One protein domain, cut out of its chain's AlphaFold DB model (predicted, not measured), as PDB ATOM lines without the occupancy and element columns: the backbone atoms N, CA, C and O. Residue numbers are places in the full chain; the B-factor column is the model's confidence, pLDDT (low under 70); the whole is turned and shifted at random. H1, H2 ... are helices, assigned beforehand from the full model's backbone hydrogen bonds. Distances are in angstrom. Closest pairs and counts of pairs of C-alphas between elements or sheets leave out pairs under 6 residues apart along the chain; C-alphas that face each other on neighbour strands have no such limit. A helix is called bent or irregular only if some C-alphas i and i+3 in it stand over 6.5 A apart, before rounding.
ATOM      1  N   GLU A   2     -16.095  60.726   4.067       49.31
ATOM      2  CA  GLU A   2     -16.775  60.907   5.355       49.31
ATOM      3  C   GLU A   2     -17.347  59.583   5.876       49.31
ATOM      4  O   GLU A   2     -18.027  58.859   5.157       49.31
ATOM      5  N   GLY A   3     -17.084  59.267   7.145       55.50
ATOM      6  CA  GLY A   3     -17.836  58.242   7.876       55.50
ATOM      7  C   GLY A   3     -17.415  56.780   7.687       55.50
ATOM      8  O   GLY A   3     -17.934  55.934   8.408       55.50
ATOM      9  N   HIS A   4     -16.458  56.450   6.817       60.88
ATOM     10  CA  HIS A   4     -15.995  55.060   6.682       60.88
ATOM     11  C   HIS A   4     -15.236  54.605   7.928       60.88
ATOM     12  O   HIS A   4     -14.317  55.294   8.369       60.88
ATOM     13  N   PHE A   5     -15.633  53.477   8.510       65.88
ATOM     14  CA  PHE A   5     -14.938  52.817   9.615       65.88
ATOM     15  C   PHE A   5     -13.556  52.348   9.142       65.88
ATOM     16  O   PHE A   5     -13.462  51.702   8.102       65.88
ATOM     17  N   ILE A   6     -12.491  52.729   9.853       71.19
ATOM     18  CA  ILE A   6     -11.096  52.407   9.485       71.19
ATOM     19  C   ILE A   6     -10.503  51.418  10.511       71.19
ATOM     20  O   ILE A   6      -9.293  51.259  10.597       71.19
ATOM     21  N   GLU A   7     -11.343  50.766  11.330       71.38
ATOM     22  CA  GLU A   7     -10.921  49.852  12.413       71.38
ATOM     23  C   GLU A   7      -9.935  50.468  13.425       71.38
ATOM     24  O   GLU A   7      -9.323  49.776  14.245       71.38
ATOM     25  N   SER A   8      -9.803  51.796  13.425       80.06
ATOM     26  CA  SER A   8      -8.903  52.493  14.338       80.06
ATOM     27  C   SER A   8      -9.371  52.344  15.790       80.06
ATOM     28  O   SER A   8     -10.552  52.110  16.060       80.06
ATOM     29  N   LEU A   9      -8.445  52.483  16.747       79.00
ATOM     30  CA  LEU A   9      -8.774  52.475  18.179       79.00
ATOM     31  C   LEU A   9      -9.885  53.494  18.488       79.00
ATOM     32  O   LEU A   9     -10.859  53.155  19.149       79.00
ATOM     33  N   ILE A  10      -9.780  54.705  17.930       81.81
ATOM     34  CA  ILE A  10     -10.786  55.766  18.078       81.81
ATOM     35  C   ILE A  10     -12.147  55.292  17.575       81.81
ATOM     36  O   ILE A  10     -13.144  55.474  18.266       81.81
ATOM     37  N   ASP A  11     -12.197  54.667  16.398       81.94
ATOM     38  CA  ASP A  11     -13.461  54.201  15.833       81.94
ATOM     39  C   ASP A  11     -14.111  53.148  16.738       81.94
ATOM     40  O   ASP A  11     -15.310  53.219  16.999       81.94
ATOM     41  N   ARG A  12     -13.316  52.211  17.271       84.06
ATOM     42  CA  ARG A  12     -13.792  51.197  18.224       84.06
ATOM     43  C   ARG A  12     -14.327  51.831  19.505       84.06
ATOM     44  O   ARG A  12     -15.447  51.518  19.897       84.06
ATOM     45  N   LEU A  13     -13.584  52.759  20.103       85.25
ATOM     46  CA  LEU A  13     -13.987  53.460  21.325       85.25
ATOM     47  C   LEU A  13     -15.259  54.299  21.113       85.25
ATOM     48  O   LEU A  13     -16.168  54.268  21.940       85.25
ATOM     49  N   CYS A  14     -15.364  55.009  19.986       86.25
ATOM     50  CA  CYS A  14     -16.552  55.789  19.631       86.25
ATOM     51  C   CYS A  14     -17.777  54.891  19.435       86.25
ATOM     52  O   CYS A  14     -18.867  55.213  19.911       86.25
ATOM     53  N   LEU A  15     -17.605  53.763  18.736       87.25
ATOM     54  CA  LEU A  15     -18.680  52.797  18.524       87.25
ATOM     55  C   LEU A  15     -19.134  52.177  19.842       87.25
ATOM     56  O   LEU A  15     -20.332  52.102  20.096       87.25
ATOM     57  N   GLN A  16     -18.190  51.777  20.690       86.56
ATOM     58  CA  GLN A  16     -18.484  51.264  22.020       86.56
ATOM     59  C   GLN A  16     -19.257  52.296  22.848       86.56
ATOM     60  O   GLN A  16     -20.298  51.976  23.412       86.56
ATOM     61  N   PHE A  17     -18.815  53.552  22.883       86.62
ATOM     62  CA  PHE A  17     -19.483  54.581  23.676       86.62
ATOM     63  C   PHE A  17     -20.929  54.842  23.220       86.62
ATOM     64  O   PHE A  17     -21.829  54.886  24.054       86.62
ATOM     65  N   ILE A  18     -21.163  54.978  21.910       85.88
ATOM     66  CA  ILE A  18     -22.471  55.385  21.367       85.88
ATOM     67  C   ILE A  18     -23.424  54.199  21.188       85.88
ATOM     68  O   ILE A  18     -24.609  54.306  21.497       85.88
ATOM     69  N   TYR A  19     -22.929  53.068  20.680       86.88
ATOM     70  CA  TYR A  19     -23.780  51.962  20.236       86.88
ATOM     71  C   TYR A  19     -23.831  50.783  21.203       86.88
ATOM     72  O   TYR A  19     -24.768  49.998  21.091       86.88
ATOM     73  N   MET A  20     -22.895  50.626  22.150       87.69
ATOM     74  CA  MET A  20     -22.895  49.437  23.019       87.69
ATOM     75  C   MET A  20     -24.198  49.316  23.817       87.69
ATOM     76  O   MET A  20     -24.773  48.234  23.883       87.69
ATOM     77  N   GLN A  21     -24.719  50.428  24.343       84.38
ATOM     78  CA  GLN A  21     -25.998  50.437  25.063       84.38
ATOM     79  C   GLN A  21     -27.177  50.037  24.165       84.38
ATOM     80  O   GLN A  21     -28.023  49.236  24.558       84.38
ATOM     81  N   ILE A  22     -27.198  50.534  22.926       86.38
ATOM     82  CA  ILE A  22     -28.229  50.203  21.934       86.38
ATOM     83  C   ILE A  22     -28.165  48.709  21.591       86.38
ATOM     84  O   ILE A  22     -29.178  48.012  21.636       86.38
ATOM     85  N   ILE A  23     -26.968  48.199  21.287       86.88
ATOM     86  CA  ILE A  23     -26.742  46.791  20.943       86.88
ATOM     87  C   ILE A  23     -27.161  45.891  22.105       86.88
ATOM     88  O   ILE A  23     -27.897  44.930  21.885       86.88
ATOM     89  N   ARG A  24     -26.758  46.216  23.338       86.12
ATOM     90  CA  ARG A  24     -27.131  45.452  24.534       86.12
ATOM     91  C   ARG A  24     -28.636  45.399  24.733       86.12
ATOM     92  O   ARG A  24     -29.171  44.306  24.879       86.12
ATOM     93  N   ALA A  25     -29.322  46.536  24.646       85.88
ATOM     94  CA  ALA A  25     -30.777  46.576  24.758       85.88
ATOM     95  C   ALA A  25     -31.457  45.699  23.691       85.88
ATOM     96  O   ALA A  25     -32.405  44.974  23.990       85.88
ATOM     97  N   HIS A  26     -30.954  45.707  22.453       85.75
ATOM     98  CA  HIS A  26     -31.484  44.857  21.387       85.75
ATOM     99  C   HIS A  26     -31.216  43.368  21.612       85.75
ATOM    100  O   HIS A  26     -32.119  42.561  21.393       85.75
ATOM    101  N   VAL A  27     -30.010  42.996  22.046       86.38
ATOM    102  CA  VAL A  27     -29.656  41.601  22.343       86.38
ATOM    103  C   VAL A  27     -30.466  41.087  23.526       86.38
ATOM    104  O   VAL A  27     -31.037  40.004  23.443       86.38
ATOM    105  N   GLN A  28     -30.579  41.874  24.595       86.00
ATOM    106  CA  GLN A  28     -31.386  41.522  25.755       86.00
ATOM    107  C   GLN A  28     -32.851  41.329  25.360       86.00
ATOM    108  O   GLN A  28     -33.413  40.271  25.626       86.00
ATOM    109  N   ASN A  29     -33.445  42.289  24.647       84.75
ATOM    110  CA  ASN A  29     -34.822  42.176  24.174       84.75
ATOM    111  C   ASN A  29     -35.010  40.955  23.256       84.75
ATOM    112  O   ASN A  29     -35.988  40.222  23.371       84.75
ATOM    113  N   PHE A  30     -34.046  40.683  22.370       83.38
ATOM    114  CA  PHE A  30     -34.058  39.476  21.549       83.38
ATOM    115  C   PHE A  30     -34.099  38.219  22.426       83.38
ATOM    116  O   PHE A  30     -34.984  37.387  22.240       83.38
ATOM    117  N   VAL A  31     -33.198  38.090  23.399       80.94
ATOM    118  CA  VAL A  31     -33.142  36.938  24.310       80.94
ATOM    119  C   VAL A  31     -34.430  36.811  25.124       80.94
ATOM    120  O   VAL A  31     -34.989  35.720  25.209       80.94
ATOM    121  N   GLU A  32     -34.949  37.908  25.671       80.88
ATOM    122  CA  GLU A  32     -36.190  37.932  26.449       80.88
ATOM    123  C   GLU A  32     -37.393  37.471  25.624       80.88
ATOM    124  O   GLU A  32     -38.139  36.595  26.073       80.88
ATOM    125  N   ILE A  33     -37.551  37.985  24.401       79.31
ATOM    126  CA  ILE A  33     -38.601  37.561  23.465       79.31
ATOM    127  C   ILE A  33     -38.463  36.065  23.165       79.31
ATOM    128  O   ILE A  33     -39.433  35.309  23.255       79.31
ATOM    129  N   HIS A  34     -37.256  35.599  22.843       72.62
ATOM    130  CA  HIS A  34     -37.035  34.198  22.480       72.62
ATOM    131  C   HIS A  34     -37.235  33.245  23.663       72.62
ATOM    132  O   HIS A  34     -37.709  32.132  23.459       72.62
ATOM    133  N   ASN A  35     -36.946  33.688  24.887       72.81
ATOM    134  CA  ASN A  35     -37.137  32.900  26.102       72.81
ATOM    135  C   ASN A  35     -38.585  32.919  26.614       72.81
ATOM    136  O   ASN A  35     -39.041  31.933  27.195       72.81
ATOM    137  N   THR A  36     -39.339  34.002  26.397       73.25
ATOM    138  CA  THR A  36     -40.780  34.042  26.718       73.25
ATOM    139  C   THR A  36     -41.604  33.201  25.749       73.25
ATOM    140  O   THR A  36     -42.617  32.604  26.136       73.25
ATOM    141  N   HIS A  37     -41.165  33.077  24.499       59.56
ATOM    142  CA  HIS A  37     -41.740  32.111  23.581       59.56
ATOM    143  C   HIS A  37     -41.261  30.700  23.932       59.56
ATOM    144  O   HIS A  37     -40.114  30.332  23.706       59.56
ATOM    145  N   LYS A  38     -42.173  29.846  24.419       52.97
ATOM    146  CA  LYS A  38     -41.902  28.404  24.491       52.97
ATOM    147  C   LYS A  38     -41.426  27.943  23.116       52.97
ATOM    148  O   LYS A  38     -42.197  28.047  22.159       52.97
ATOM    149  N   ILE A  39     -40.203  27.406  23.038       59.44
ATOM    150  CA  ILE A  39     -39.720  26.679  21.861       59.44
ATOM    151  C   ILE A  39     -40.762  25.603  21.581       59.44
ATOM    152  O   ILE A  39     -40.899  24.609  22.299       59.44
ATOM    153  N   ARG A  40     -41.607  25.876  20.590       51.41
ATOM    154  CA  ARG A  40     -42.753  25.035  20.296       51.41
ATOM    155  C   ARG A  40     -42.175  23.776  19.680       51.41
ATOM    156  O   ARG A  40     -41.503  23.864  18.656       51.41
ATOM    157  N   LYS A  41     -42.416  22.620  20.306       54.34
ATOM    158  CA  LYS A  41     -42.061  21.325  19.719       54.34
ATOM    159  C   LYS A  41     -42.596  21.328  18.285       54.34
ATOM    160  O   LYS A  41     -43.786  21.576  18.088       54.34
ATOM    161  N   GLN A  42     -41.714  21.164  17.303       61.34
ATOM    162  CA  GLN A  42     -42.076  21.112  15.889       61.34
ATOM    163  C   GLN A  42     -42.147  19.631  15.488       61.34
ATOM    164  O   GLN A  42     -41.192  19.140  14.897       61.34
ATOM    165  N   PRO A  43     -43.243  18.899  15.790       57.41
ATOM    166  CA  PRO A  43     -43.323  17.446  15.575       57.41
ATOM    167  C   PRO A  43     -43.130  17.047  14.105       57.41
ATOM    168  O   PRO A  43     -42.703  15.944  13.797       57.41
ATOM    169  N   LEU A  44     -43.392  17.969  13.171       63.06
ATOM    170  CA  LEU A  44     -43.160  17.772  11.738       63.06
ATOM    171  C   LEU A  44     -41.687  17.929  11.319       63.06
ATOM    172  O   LEU A  44     -41.368  17.702  10.157       63.06
ATOM    173  N   ARG A  45     -40.786  18.326  12.226       60.31
ATOM    174  CA  ARG A  45     -39.344  18.498  11.969       60.31
ATOM    175  C   ARG A  45     -38.462  17.494  12.714       60.31
ATOM    176  O   ARG A  45     -37.247  17.533  12.543       60.31
ATOM    177  N   ASP A  46     -39.065  16.547  13.437       59.97
ATOM    178  CA  ASP A  46     -38.360  15.480  14.168       59.97
ATOM    179  C   ASP A  46     -37.429  14.652  13.256       59.97
ATOM    180  O   ASP A  46     -36.425  14.119  13.717       59.97
ATOM    181  N   HIS A  47     -37.719  14.583  11.951       67.38
ATOM    182  CA  HIS A  47     -36.953  13.799  10.978       67.38
ATOM    183  C   HIS A  47     -35.608  14.416  10.544       67.38
ATOM    184  O   HIS A  47     -34.770  13.685  10.027       67.38
ATOM    185  N   TYR A  48     -35.377  15.723  10.730       63.56
ATOM    186  CA  TYR A  48     -34.112  16.377  10.328       63.56
ATOM    187  C   TYR A  48     -33.555  17.380  11.342       63.56
ATOM    188  O   TYR A  48     -32.421  17.828  11.192       63.56
ATOM    189  N   LEU A  49     -34.327  17.740  12.370       56.94
ATOM    190  CA  LEU A  49     -33.894  18.639  13.435       56.94
ATOM    191  C   LEU A  49     -34.099  17.947  14.798       56.94
ATOM    192  O   LEU A  49     -35.068  18.245  15.502       56.94
ATOM    193  N   PRO A  50     -33.218  17.003  15.194       56.88
ATOM    194  CA  PRO A  50     -33.257  16.397  16.522       56.88
ATOM    195  C   PRO A  50     -32.861  17.461  17.554       56.88
ATOM    196  O   PRO A  50     -31.701  17.616  17.921       56.88
ATOM    197  N   THR A  51     -33.823  18.281  17.969       54.53
ATOM    198  CA  THR A  51     -33.548  19.471  18.777       54.53
ATOM    199  C   THR A  51     -33.664  19.123  20.259       54.53
ATOM    200  O   THR A  51     -34.709  18.654  20.710       54.53
ATOM    201  N   GLY A  52     -32.606  19.392  21.028       56.34
ATOM    202  CA  GLY A  52     -32.692  19.572  22.484       56.34
ATOM    203  C   GLY A  52     -32.170  18.442  23.369       56.34
ATOM    204  O   GLY A  52     -32.197  18.589  24.587       56.34
ATOM    205  N   LYS A  53     -31.666  17.340  22.810       53.81
ATOM    206  CA  LYS A  53     -30.915  16.342  23.585       53.81
ATOM    207  C   LYS A  53     -29.624  16.013  22.850       53.81
ATOM    208  O   LYS A  53     -29.704  15.412  21.779       53.81
ATOM    209  N   PRO A  54     -28.450  16.404  23.372       56.06
ATOM    210  CA  PRO A  54     -27.190  15.917  22.835       56.06
ATOM    211  C   PRO A  54     -27.233  14.386  22.836       56.06
ATOM    212  O   PRO A  54     -27.285  13.763  23.893       56.06
ATOM    213  N   PHE A  55     -27.280  13.788  21.643       55.53
ATOM    214  CA  PHE A  55     -27.514  12.353  21.452       55.53
ATOM    215  C   PHE A  55     -26.520  11.510  22.254       55.53
ATOM    216  O   PHE A  55     -26.900  10.516  22.848       55.53
ATOM    217  N   VAL A  56     -25.265  11.949  22.343       55.56
ATOM    218  CA  VAL A  56     -24.212  11.274  23.114       55.56
ATOM    219  C   VAL A  56     -24.415  11.419  24.628       55.56
ATOM    220  O   VAL A  56     -24.199  10.464  25.359       55.56
ATOM    221  N   LEU A  57     -24.896  12.562  25.118       54.53
ATOM    222  CA  LEU A  57     -25.190  12.741  26.549       54.53
ATOM    223  C   LEU A  57     -26.463  11.999  26.980       54.53
ATOM    224  O   LEU A  57     -26.595  11.634  28.140       54.53
ATOM    225  N   TYR A  58     -27.396  11.770  26.052       53.03
ATOM    226  CA  TYR A  58     -28.655  11.079  26.334       53.03
ATOM    227  C   TYR A  58     -28.604   9.569  26.052       53.03
ATOM    228  O   TYR A  58     -29.262   8.796  26.739       53.03
ATOM    229  N   ASN A  59     -27.829   9.152  25.044       55.84
ATOM    230  CA  ASN A  59     -27.787   7.779  24.523       55.84
ATOM    231  C   ASN A  59     -26.367   7.180  24.474       55.84
ATOM    232  O   ASN A  59     -26.221   6.005  24.147       55.84
ATOM    233  N   GLY A  60     -25.319   7.976  24.714       48.12
ATOM    234  CA  GLY A  60     -23.915   7.565  24.582       48.12
ATOM    235  C   GLY A  60     -23.322   6.910  25.829       48.12
ATOM    236  O   GLY A  60     -22.260   6.301  25.724       48.12
ATOM    237  N   ILE A  61     -24.014   6.948  26.973       50.47
ATOM    238  CA  ILE A  61     -23.778   5.978  28.047       50.47
ATOM    239  C   ILE A  61     -24.774   4.844  27.828       50.47
ATOM    240  O   ILE A  61     -25.985   5.047  27.870       50.47
ATOM    241  N   GLY A  62     -24.231   3.684  27.460       46.16
ATOM    242  CA  GLY A  62     -24.940   2.581  26.830       46.16
ATOM    243  C   GLY A  62     -26.258   2.201  27.501       46.16
ATOM    244  O   GLY A  62     -26.389   2.155  28.725       46.16
ATOM    245  N   SER A  63     -27.213   1.829  26.656       48.06
ATOM    246  CA  SER A  63     -28.551   1.306  26.948       48.06
ATOM    247  C   SER A  63     -28.605   0.017  27.796       48.06
ATOM    248  O   SER A  63     -29.610  -0.685  27.763       48.06
ATOM    249  N   SER A  64     -27.566  -0.282  28.579       49.22
ATOM    250  CA  SER A  64     -27.530  -1.345  29.589       49.22
ATOM    251  C   SER A  64     -27.136  -0.860  30.993       49.22
ATOM    252  O   SER A  64     -27.250  -1.636  31.937       49.22
ATOM    253  N   GLU A  95     -18.982  46.433  32.148       79.56
ATOM    254  CA  GLU A  95     -18.106  47.567  31.910       79.56
ATOM    255  C   GLU A  95     -17.213  47.337  30.677       79.56
ATOM    256  O   GLU A  95     -16.590  46.295  30.506       79.56
ATOM    257  N   TYR A  96     -17.178  48.309  29.759       79.25
ATOM    258  CA  TYR A  96     -16.467  48.184  28.472       79.25
ATOM    259  C   TYR A  96     -15.518  49.354  28.169       79.25
ATOM    260  O   TYR A  96     -14.671  49.262  27.283       79.25
ATOM    261  N   LEU A  97     -15.639  50.455  28.909       82.31
ATOM    262  CA  LEU A  97     -14.782  51.636  28.821       82.31
ATOM    263  C   LEU A  97     -14.446  52.090  30.231       82.31
ATOM    264  O   LEU A  97     -15.304  52.011  31.106       82.31
ATOM    265  N   THR A  98     -13.252  52.644  30.422       82.38
ATOM    266  CA  THR A  98     -12.901  53.282  31.691       82.38
ATOM    267  C   THR A  98     -13.771  54.515  31.939       82.38
ATOM    268  O   THR A  98     -14.122  55.248  31.007       82.38
ATOM    269  N   ASP A  99     -14.084  54.800  33.202       81.31
ATOM    270  CA  ASP A  99     -14.873  55.983  33.572       81.31
ATOM    271  C   ASP A  99     -14.226  57.302  33.135       81.31
ATOM    272  O   ASP A  99     -14.921  58.244  32.750       81.31
ATOM    273  N   GLN A 100     -12.893  57.346  33.091       82.75
ATOM    274  CA  GLN A 100     -12.151  58.473  32.529       82.75
ATOM    275  C   GLN A 100     -12.516  58.699  31.054       82.75
ATOM    276  O   GLN A 100     -12.830  59.823  30.664       82.75
ATOM    277  N   THR A 101     -12.542  57.629  30.252       82.56
ATOM    278  CA  THR A 101     -12.903  57.677  28.827       82.56
ATOM    279  C   THR A 101     -14.368  58.066  28.628       82.56
ATOM    280  O   THR A 101     -14.688  58.919  27.800       82.56
ATOM    281  N   LYS A 102     -15.284  57.499  29.426       84.12
ATOM    282  CA  LYS A 102     -16.705  57.880  29.377       84.12
ATOM    283  C   LYS A 102     -16.892  59.364  29.708       84.12
ATOM    284  O   LYS A 102     -17.687  60.050  29.058       84.12
ATOM    285  N   GLY A 103     -16.154  59.869  30.699       83.88
ATOM    286  CA  GLY A 103     -16.193  61.263  31.135       83.88
ATOM    287  C   GLY A 103     -15.684  62.239  30.075       83.88
ATOM    288  O   GLY A 103     -16.346  63.243  29.802       83.88
ATOM    289  N   THR A 104     -14.552  61.936  29.430       84.19
ATOM    290  CA  THR A 104     -14.006  62.778  28.353       84.19
ATOM    291  C   THR A 104     -14.942  62.817  27.150       84.19
ATOM    292  O   THR A 104     -15.257  63.902  26.662       84.19
ATOM    293  N   PHE A 105     -15.476  61.671  26.725       86.38
ATOM    294  CA  PHE A 105     -16.388  61.604  25.579       86.38
ATOM    295  C   PHE A 105     -17.708  62.319  25.869       86.38
ATOM    296  O   PHE A 105     -18.206  63.070  25.030       86.38
ATOM    297  N   SER A 106     -18.236  62.173  27.087       85.31
ATOM    298  CA  SER A 106     -19.424  62.905  27.534       85.31
ATOM    299  C   SER A 106     -19.210  64.418  27.532       85.31
ATOM    300  O   SER A 106     -20.124  65.166  27.188       85.31
ATOM    301  N   LYS A 107     -18.018  64.888  27.918       86.62
ATOM    302  CA  LYS A 107     -17.676  66.314  27.898       86.62
ATOM    303  C   LYS A 107     -17.618  66.850  26.464       86.62
ATOM    304  O   LYS A 107     -18.276  67.844  26.181       86.62
ATOM    305  N   ILE A 108     -16.927  66.142  25.568       85.94
ATOM    306  CA  ILE A 108     -16.819  66.504  24.145       85.94
ATOM    307  C   ILE A 108     -18.208  66.557  23.493       85.94
ATOM    308  O   ILE A 108     -18.537  67.514  22.800       85.94
ATOM    309  N   LEU A 109     -19.066  65.568  23.753       85.69
ATOM    310  CA  LEU A 109     -20.424  65.555  23.202       85.69
ATOM    311  C   LEU A 109     -21.284  66.709  23.724       85.69
ATOM    312  O   LEU A 109     -22.019  67.310  22.943       85.69
ATOM    313  N   LYS A 110     -21.166  67.059  25.012       85.81
ATOM    314  CA  LYS A 110     -21.865  68.217  25.590       85.81
ATOM    315  C   LYS A 110     -21.394  69.538  24.987       85.81
ATOM    316  O   LYS A 110     -22.226  70.406  24.742       85.81
ATOM    317  N   GLU A 111     -20.099  69.685  24.723       85.31
ATOM    318  CA  GLU A 111     -19.545  70.852  24.019       85.31
ATOM    319  C   GLU A 111     -20.094  70.959  22.586       85.31
ATOM    320  O   GLU A 111     -20.376  72.057  22.114       85.31
ATOM    321  N   GLY A 112     -20.344  69.819  21.933       79.06
ATOM    322  CA  GLY A 112     -21.030  69.735  20.641       79.06
ATOM    323  C   GLY A 112     -22.556  69.875  20.688       79.06
ATOM    324  O   GLY A 112     -23.190  69.848  19.636       79.06
ATOM    325  N   GLY A 113     -23.164  70.013  21.872       82.38
ATOM    326  CA  GLY A 113     -24.620  70.107  22.044       82.38
ATOM    327  C   GLY A 113     -25.381  68.782  21.903       82.38
ATOM    328  O   GLY A 113     -26.606  68.793  21.783       82.38
ATOM    329  N   PHE A 114     -24.688  67.642  21.923       81.56
ATOM    330  CA  PHE A 114     -25.289  66.314  21.799       81.56
ATOM    331  C   PHE A 114     -25.643  65.703  23.160       81.56
ATOM    332  O   PHE A 114     -25.076  66.037  24.204       81.56
ATOM    333  N   GLN A 115     -26.592  64.767  23.142       77.69
ATOM    334  CA  GLN A 115     -26.938  63.957  24.308       77.69
ATOM    335  C   GLN A 115     -25.824  62.947  24.621       77.69
ATOM    336  O   GLN A 115     -25.038  62.571  23.756       77.69
ATOM    337  N   THR A 116     -25.735  62.521  25.881       71.25
ATOM    338  CA  THR A 116     -24.722  61.558  26.355       71.25
ATOM    339  C   THR A 116     -25.233  60.120  26.411       71.25
ATOM    340  O   THR A 116     -24.450  59.201  26.622       71.25
ATOM    341  N   SER A 117     -26.539  59.922  26.241       73.81
ATOM    342  CA  SER A 117     -27.194  58.619  26.147       73.81
ATOM    343  C   SER A 117     -27.964  58.575  24.841       73.81
ATOM    344  O   SER A 117     -28.740  59.494  24.597       73.81
ATOM    345  N   PHE A 118     -27.754  57.529  24.042       75.56
ATOM    346  CA  PHE A 118     -28.381  57.398  22.733       75.56
ATOM    347  C   PHE A 118     -29.367  56.236  22.691       75.56
ATOM    348  O   PHE A 118     -29.062  55.127  23.132       75.56
ATOM    349  N   GLN A 119     -30.527  56.478  22.092       75.50
ATOM    350  CA  GLN A 119     -31.460  55.450  21.642       75.50
ATOM    351  C   GLN A 119     -31.388  55.278  20.119       75.50
ATOM    352  O   GLN A 119     -30.957  56.166  19.384       75.50
ATOM    353  N   TYR A 120     -31.876  54.138  19.620       70.38
ATOM    354  CA  TYR A 120     -31.841  53.801  18.187       70.38
ATOM    355  C   TYR A 120     -32.507  54.854  17.275       70.38
ATOM    356  O   TYR A 120     -32.150  54.980  16.109       70.38
ATOM    357  N   HIS A 121     -33.457  55.633  17.798       70.69
ATOM    358  CA  HIS A 121     -34.239  56.607  17.028       70.69
ATOM    359  C   HIS A 121     -33.662  58.034  17.071       70.69
ATOM    360  O   HIS A 121     -34.232  58.939  16.468       70.69
ATOM    361  N   GLU A 122     -32.560  58.252  17.788       77.19
ATOM    362  CA  GLU A 122     -31.958  59.574  17.996       77.19
ATOM    363  C   GLU A 122     -30.830  59.862  16.990       77.19
ATOM    364  O   GLU A 122     -30.449  58.993  16.206       77.19
ATOM    365  N   ASN A 123     -30.243  61.064  17.027       80.75
ATOM    366  CA  ASN A 123     -29.162  61.502  16.125       80.75
ATOM    367  C   ASN A 123     -27.789  60.868  16.459       80.75
ATOM    368  O   ASN A 123     -26.748  61.527  16.442       80.75
ATOM    369  N   HIS A 124     -27.763  59.565  16.740       81.69
ATOM    370  CA  HIS A 124     -26.568  58.802  17.105       81.69
ATOM    371  C   HIS A 124     -25.494  58.816  16.002       81.69
ATOM    372  O   HIS A 124     -24.296  58.825  16.287       81.69
ATOM    373  N   ARG A 125     -25.901  58.881  14.726       84.00
ATOM    374  CA  ARG A 125     -24.973  58.962  13.586       84.00
ATOM    375  C   ARG A 125     -24.212  60.288  13.543       84.00
ATOM    376  O   ARG A 125     -23.013  60.287  13.281       84.00
ATOM    377  N   GLU A 126     -24.899  61.401  13.782       82.94
ATOM    378  CA  GLU A 126     -24.288  62.737  13.776       82.94
ATOM    379  C   GLU A 126     -23.346  62.900  14.969       82.94
ATOM    380  O   GLU A 126     -22.207  63.331  14.795       82.94
ATOM    381  N   ALA A 127     -23.775  62.437  16.147       84.25
ATOM    382  CA  ALA A 127     -22.938  62.397  17.338       84.25
ATOM    383  C   ALA A 127     -21.680  61.537  17.140       84.25
ATOM    384  O   ALA A 127     -20.594  61.933  17.557       84.25
ATOM    385  N   TYR A 128     -21.794  60.394  16.455       86.44
ATOM    386  CA  TYR A 128     -20.646  59.550  16.117       86.44
ATOM    387  C   TYR A 128     -19.657  60.257  15.194       86.44
ATOM    388  O   TYR A 128     -18.454  60.226  15.449       86.44
ATOM    389  N   ILE A 129     -20.149  60.904  14.134       85.75
ATOM    390  CA  ILE A 129     -19.284  61.633  13.202       85.75
ATOM    391  C   ILE A 129     -18.561  62.761  13.941       85.75
ATOM    392  O   ILE A 129     -17.347  62.870  13.801       85.75
ATOM    393  N   TYR A 130     -19.282  63.530  14.762       86.81
ATOM    394  CA  TYR A 130     -18.720  64.625  15.550       86.81
ATOM    395  C   TYR A 130     -17.677  64.147  16.567       86.81
ATOM    396  O   TYR A 130     -16.567  64.671  16.615       86.81
ATOM    397  N   LEU A 131     -17.997  63.125  17.365       85.81
ATOM    398  CA  LEU A 131     -17.072  62.588  18.362       85.81
ATOM    399  C   LEU A 131     -15.789  62.082  17.693       85.81
ATOM    400  O   LEU A 131     -14.684  62.386  18.137       85.81
ATOM    401  N   ARG A 132     -15.935  61.361  16.580       86.38
ATOM    402  CA  ARG A 132     -14.817  60.802  15.828       86.38
ATOM    403  C   ARG A 132     -13.907  61.874  15.234       86.38
ATOM    404  O   ARG A 132     -12.690  61.720  15.301       86.38
ATOM    405  N   THR A 133     -14.462  62.918  14.615       85.62
ATOM    406  CA  THR A 133     -13.652  63.987  14.007       85.62
ATOM    407  C   THR A 133     -12.906  64.774  15.073       85.62
ATOM    408  O   THR A 133     -11.708  64.997  14.929       85.62
ATOM    409  N   THR A 134     -13.576  65.112  16.174       84.81
ATOM    410  CA  THR A 134     -12.963  65.843  17.287       84.81
ATOM    411  C   THR A 134     -11.855  65.028  17.952       84.81
ATOM    412  O   THR A 134     -10.768  65.550  18.177       84.81
ATOM    413  N   LEU A 135     -12.077  63.733  18.203       83.94
ATOM    414  CA  LEU A 135     -11.053  62.851  18.772       83.94
ATOM    415  C   LEU A 135      -9.873  62.617  17.828       83.94
ATOM    416  O   LEU A 135      -8.746  62.486  18.292       83.94
ATOM    417  N   ARG A 136     -10.112  62.572  16.513       82.81
ATOM    418  CA  ARG A 136      -9.026  62.500  15.529       82.81
ATOM    419  C   ARG A 136      -8.137  63.733  15.578       82.81
ATOM    420  O   ARG A 136      -6.929  63.573  15.664       82.81
ATOM    421  N   ASN A 137      -8.736  64.921  15.578       83.69
ATOM    422  CA  ASN A 137      -7.985  66.171  15.659       83.69
ATOM    423  C   ASN A 137      -7.203  66.250  16.980       83.69
ATOM    424  O   ASN A 137      -6.018  66.550  16.974       83.69
ATOM    425  N   LEU A 138      -7.829  65.869  18.100       81.50
ATOM    426  CA  LEU A 138      -7.160  65.827  19.404       81.50
ATOM    427  C   LEU A 138      -5.991  64.836  19.453       81.50
ATOM    428  O   LEU A 138      -5.018  65.104  20.141       81.50
ATOM    429  N   LEU A 139      -6.067  63.708  18.741       78.88
ATOM    430  CA  LEU A 139      -4.958  62.753  18.665       78.88
ATOM    431  C   LEU A 139      -3.819  63.251  17.761       78.88
ATOM    432  O   LEU A 139      -2.662  62.906  17.990       78.88
ATOM    433  N   GLU A 140      -4.140  64.029  16.725       78.75
ATOM    434  CA  GLU A 140      -3.137  64.704  15.892       78.75
ATOM    435  C   GLU A 140      -2.412  65.811  16.677       78.75
ATOM    436  O   GLU A 140      -1.203  65.976  16.506       78.75
ATOM    437  N   ASP A 141      -3.122  66.506  17.571       77.94
ATOM    438  CA  ASP A 141      -2.577  67.571  18.422       77.94
ATOM    439  C   ASP A 141      -1.832  67.039  19.665       77.94
ATOM    440  O   ASP A 141      -0.811  67.605  20.061       77.94
ATOM    441  N   ASP A 142      -2.314  65.952  20.279       75.69
ATOM    442  CA  ASP A 142      -1.731  65.330  21.473       75.69
ATOM    443  C   ASP A 142      -1.657  63.789  21.345       75.69
ATOM    444  O   ASP A 142      -2.637  63.074  21.591       75.69
ATOM    445  N   PRO A 143      -0.475  63.230  21.019       70.44
ATOM    446  CA  PRO A 143      -0.292  61.786  20.915       70.44
ATOM    447  C   PRO A 143      -0.310  61.064  22.275       70.44
ATOM    448  O   PRO A 143      -0.452  59.838  22.303       70.44
ATOM    449  N   GLU A 144      -0.182  61.766  23.409       67.25
ATOM    450  CA  GLU A 144      -0.279  61.157  24.744       67.25
ATOM    451  C   GLU A 144      -1.727  60.917  25.173       67.25
ATOM    452  O   GLU A 144      -1.992  60.015  25.972       67.25
ATOM    453  N   PHE A 145      -2.684  61.624  24.567       64.69
ATOM    454  CA  PHE A 145      -4.113  61.417  24.789       64.69
ATOM    455  C   PHE A 145      -4.539  59.962  24.527       64.69
ATOM    456  O   PHE A 145      -5.356  59.402  25.260       64.69
ATOM    457  N   GLY A 146      -3.909  59.294  23.554       61.25
ATOM    458  CA  GLY A 146      -4.133  57.875  23.261       61.25
ATOM    459  C   GLY A 146      -3.717  56.908  24.381       61.25
ATOM    460  O   GLY A 146      -4.174  55.772  24.385       61.25
ATOM    461  N   LYS A 147      -2.887  57.335  25.345       64.50
ATOM    462  CA  LYS A 147      -2.538  56.536  26.536       64.50
ATOM    463  C   LYS A 147      -3.565  56.680  27.661       64.50
ATOM    464  O   LYS A 147      -3.672  55.795  28.503       64.50
ATOM    465  N   HIS A 148      -4.297  57.793  27.692       63.06
ATOM    466  CA  HIS A 148      -5.298  58.100  28.720       63.06
ATOM    467  C   HIS A 148      -6.711  57.640  28.351       63.06
ATOM    468  O   HIS A 148      -7.593  57.600  29.209       63.06
ATOM    469  N   VAL A 149      -6.923  57.297  27.082       63.72
ATOM    470  CA  VAL A 149      -8.194  56.803  26.563       63.72
ATOM    471  C   VAL A 149      -8.016  55.348  26.157       63.72
ATOM    472  O   VAL A 149      -7.272  55.036  25.230       63.72
ATOM    473  N   GLY A 150      -8.708  54.450  26.851       64.56
ATOM    474  CA  GLY A 150      -8.534  53.016  26.670       64.56
ATOM    475  C   GLY A 150      -9.783  52.224  27.027       64.56
ATOM    476  O   GLY A 150     -10.618  52.656  27.828       64.56
ATOM    477  N   CYS A 151      -9.893  51.048  26.417       60.25
ATOM    478  CA  CYS A 151     -10.794  50.010  26.892       60.25
ATOM    479  C   CYS A 151     -10.286  49.484  28.237       60.25
ATOM    480  O   CYS A 151      -9.095  49.593  28.545       60.25
ATOM    481  N   ILE A 152     -11.180  48.882  29.015       61.75
ATOM    482  CA  ILE A 152     -10.752  48.048  30.140       61.75
ATOM    483  C   ILE A 152      -9.821  46.970  29.568       61.75
ATOM    484  O   ILE A 152     -10.138  46.430  28.503       61.75
ATOM    485  N   PRO A 153      -8.651  46.716  30.185       59.66
ATOM    486  CA  PRO A 153      -7.758  45.672  29.709       59.66
ATOM    487  C   PRO A 153      -8.526  44.354  29.633       59.66
ATOM    488  O   PRO A 153      -9.289  44.032  30.546       59.66
ATOM    489  N   ASP A 154      -8.337  43.621  28.533       55.16
ATOM    490  CA  ASP A 154      -8.919  42.292  28.383       55.16
ATOM    491  C   ASP A 154      -8.582  41.463  29.626       55.16
ATOM    492  O   ASP A 154      -7.478  41.577  30.176       55.16
ATOM    493  N   ALA A 155      -9.537  40.636  30.067       52.56
ATOM    494  CA  ALA A 155      -9.276  39.660  31.112       52.56
ATOM    495  C   ALA A 155      -7.978  38.937  30.753       52.56
ATOM    496  O   ALA A 155      -7.819  38.454  29.627       52.56
ATOM    497  N   ILE A 156      -7.028  38.956  31.687       55.56
ATOM    498  CA  ILE A 156      -5.703  38.393  31.472       55.56
ATOM    499  C   ILE A 156      -5.917  36.969  30.949       55.56
ATOM    500  O   ILE A 156      -6.595  36.165  31.590       55.56
ATOM    501  N   SER A 157      -5.412  36.688  29.744       45.47
ATOM    502  CA  SER A 157      -5.488  35.354  29.145       45.47
ATOM    503  C   SER A 157      -5.082  34.314  30.188       45.47
ATOM    504  O   SER A 157      -4.145  34.566  30.942       45.47
ATOM    505  N   ILE A 158      -5.728  33.144  30.213       54.66
ATOM    506  CA  ILE A 158      -5.369  32.045  31.133       54.66
ATOM    507  C   ILE A 158      -3.849  31.805  31.106       54.66
ATOM    508  O   ILE A 158      -3.218  31.711  32.149       54.66
ATOM    509  N   SER A 159      -3.239  31.877  29.919       56.97
ATOM    510  CA  SER A 159      -1.788  31.748  29.725       56.97
ATOM    511  C   SER A 159      -0.930  32.868  30.329       56.97
ATOM    512  O   SER A 159       0.261  32.683  30.567       56.97
ATOM    513  N   ALA A 160      -1.494  34.055  30.532       54.03
ATOM    514  CA  ALA A 160      -0.843  35.164  31.216       54.03
ATOM    515  C   ALA A 160      -1.080  35.101  32.736       54.03
ATOM    516  O   ALA A 160      -0.155  35.412  33.476       54.03
ATOM    517  N   TRP A 161      -2.230  34.592  33.200       52.72
ATOM    518  CA  TRP A 161      -2.435  34.222  34.609       52.72
ATOM    519  C   TRP A 161      -1.476  33.116  35.051       52.72
ATOM    520  O   TRP A 161      -0.847  33.241  36.093       52.72
ATOM    521  N   GLU A 162      -1.301  32.075  34.234       58.31
ATOM    522  CA  GLU A 162      -0.348  30.987  34.491       58.31
ATOM    523  C   GLU A 162       1.082  31.519  34.650       58.31
ATOM    524  O   GLU A 162       1.778  31.151  35.592       58.31
ATOM    525  N   LYS A 163       1.499  32.455  33.786       66.50
ATOM    526  CA  LYS A 163       2.811  33.109  33.900       66.50
ATOM    527  C   LYS A 163       2.927  34.009  35.126       66.50
ATOM    528  O   LYS A 163       3.992  34.062  35.727       66.50
ATOM    529  N   GLU A 164       1.872  34.733  35.487       66.19
ATOM    530  CA  GLU A 164       1.851  35.588  36.680       66.19
ATOM    531  C   GLU A 164       1.974  34.743  37.960       66.19
ATOM    532  O   GLU A 164       2.749  35.090  38.851       66.19
ATOM    533  N   ILE A 165       1.282  33.598  38.015       69.12
ATOM    534  CA  ILE A 165       1.386  32.614  39.101       69.12
ATOM    535  C   ILE A 165       2.807  32.049  39.166       69.12
ATOM    536  O   ILE A 165       3.425  32.082  40.226       69.12
ATOM    537  N   GLU A 166       3.372  31.618  38.035       70.81
ATOM    538  CA  GLU A 166       4.738  31.083  37.972       70.81
ATOM    539  C   GLU A 166       5.780  32.125  38.429       70.81
ATOM    540  O   GLU A 166       6.705  31.815  39.181       70.81
ATOM    541  N   ILE A 167       5.602  33.399  38.059       72.44
ATOM    542  CA  ILE A 167       6.454  34.507  38.514       72.44
ATOM    543  C   ILE A 167       6.297  34.748  40.023       72.44
ATOM    544  O   ILE A 167       7.299  34.963  40.714       72.44
ATOM    545  N   GLN A 168       5.074  34.705  40.556       66.88
ATOM    546  CA  GLN A 168       4.823  34.863  41.992       66.88
ATOM    547  C   GLN A 168       5.417  33.709  42.809       66.88
ATOM    548  O   GLN A 168       6.058  33.960  43.836       66.88
ATOM    549  N   GLU A 169       5.294  32.470  42.340       72.31
ATOM    550  CA  GLU A 169       5.893  31.290  42.968       72.31
ATOM    551  C   GLU A 169       7.424  31.365  42.956       72.31
ATOM    552  O   GLU A 169       8.058  31.237  44.006       72.31
ATOM    553  N   LEU A 170       8.033  31.690  41.811       69.38
ATOM    554  CA  LEU A 170       9.485  31.876  41.699       69.38
ATOM    555  C   LEU A 170       9.997  33.019  42.586       69.38
ATOM    556  O   LEU A 170      11.068  32.910  43.186       69.38
ATOM    557  N   SER A 171       9.238  34.111  42.707       69.06
ATOM    558  CA  SER A 171       9.590  35.223  43.598       69.06
ATOM    559  C   SER A 171       9.522  34.826  45.078       69.06
ATOM    560  O   SER A 171      10.389  35.215  45.863       69.06
ATOM    561  N   SER A 172       8.548  33.992  45.450       71.25
ATOM    562  CA  SER A 172       8.379  33.475  46.810       71.25
ATOM    563  C   SER A 172       9.500  32.503  47.180       71.25
ATOM    564  O   SER A 172      10.066  32.605  48.269       71.25
ATOM    565  N   LEU A 173       9.899  31.631  46.249       65.62
ATOM    566  CA  LEU A 173      11.046  30.730  46.412       65.62
ATOM    567  C   LEU A 173      12.364  31.502  46.547       65.62
ATOM    568  O   LEU A 173      13.149  31.241  47.454       65.62
ATOM    569  N   ARG A 174      12.575  32.531  45.719       63.22
ATOM    570  CA  ARG A 174      13.770  33.384  45.796       63.22
ATOM    571  C   ARG A 174      13.858  34.159  47.116       63.22
ATOM    572  O   ARG A 174      14.952  34.360  47.645       63.22
ATOM    573  N   ASN A 175      12.718  34.579  47.662       66.19
ATOM    574  CA  ASN A 175      12.654  35.217  48.975       66.19
ATOM    575  C   ASN A 175      12.978  34.226  50.108       66.19
ATOM    576  O   ASN A 175      13.681  34.603  51.047       66.19
ATOM    577  N   LEU A 176      12.552  32.962  50.010       58.94
ATOM    578  CA  LEU A 176      12.912  31.911  50.971       58.94
ATOM    579  C   LEU A 176      14.410  31.577  50.941       58.94
ATOM    580  O   LEU A 176      15.030  31.507  52.001       58.94
ATOM    581  N   ASP A 177      15.020  31.480  49.760       58.59
ATOM    582  CA  ASP A 177      16.469  31.260  49.631       58.59
ATOM    583  C   ASP A 177      17.290  32.417  50.216       58.59
ATOM    584  O   ASP A 177      18.327  32.199  50.842       58.59
ATOM    585  N   SER A 178      16.802  33.658  50.101       58.22
ATOM    586  CA  SER A 178      17.434  34.817  50.750       58.22
ATOM    587  C   SER A 178      17.334  34.787  52.286       58.22
ATOM    588  O   SER A 178      18.191  35.334  52.983       58.22
TER     589      SER A 178
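Overview. This is residues 2 to 64 and 95 to 178 of the 216 residues of an uncharacterized protein of Ascobolus immersus RN42 (UniProt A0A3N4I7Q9). Two thin arms run out from a small helical head, in which H1a, H3 and short H5 gather round H4. One arm takes in residues 27 to 38, mostly in H1, and leads to a far loop with little H2; the other is H6. The 147 printed residues hold six named helices, H1 to H6, and no named strand, in the class all helix. The whole is extended, with a radius of gyration of the C-alphas of 24.8 A, and flat, spanning 73 by 65 by 25 A.

Along the chain. H1, residues 9 to 36, begins at C-alpha 9 (-8.774, 52.475, 18.179). By its hydrogen bonds it was assigned as one helix, but it is bent: C-alphas 18 and 21 are 7.1 A apart. Its arms are H1a, residues 9 to 18, 14.4 A, and H1b, residues 21 to 36, 22.1 A. H2 is residues 55 to 59, H3 99 to 111, H4 124 to 141, 25.6 A, and H5 145 to 148. H6, residues 158 to 178, 30.2 A, ends at C-alpha 178 (17.434, 34.817, 50.750).

Arrangement. H1a touches H4, C-alphas of Cys 14 and Arg 132 closest at 6.5 A, opposite ways at a shallow tilt of 34 degrees, only just short of steep. H3, with residues 105 to 109 alone, touches H4, about perpendicular at 74 degrees; the C-alphas of Leu 109 and Leu 131 are closest, 6.6 A. H4 and H5 only just touch, only at the corner, with 3 pairs of C-alphas within 8 A, the closest Leu 139 and Phe 145, 6.3 A. H1b, H2 and H6 touch no helix. Every O i to N i+4 pair is within hydrogen-bond range in H1a, H1b, H2, H3, H4 and H6; H5 is too short for one.

Size, cuts and confidence. The C-alphas farthest apart, Ser 64 and Asp 141, are 74.1 A apart. Residues 65 to 94 are cut out, leaving 49.9 A between C-alphas 64 and 95. The links H1 to H2 and H3 to H4 are long. Mean pLDDT of the printed part is 71.6; residues 37 to 64 and 144 to 165, among others, are under 70.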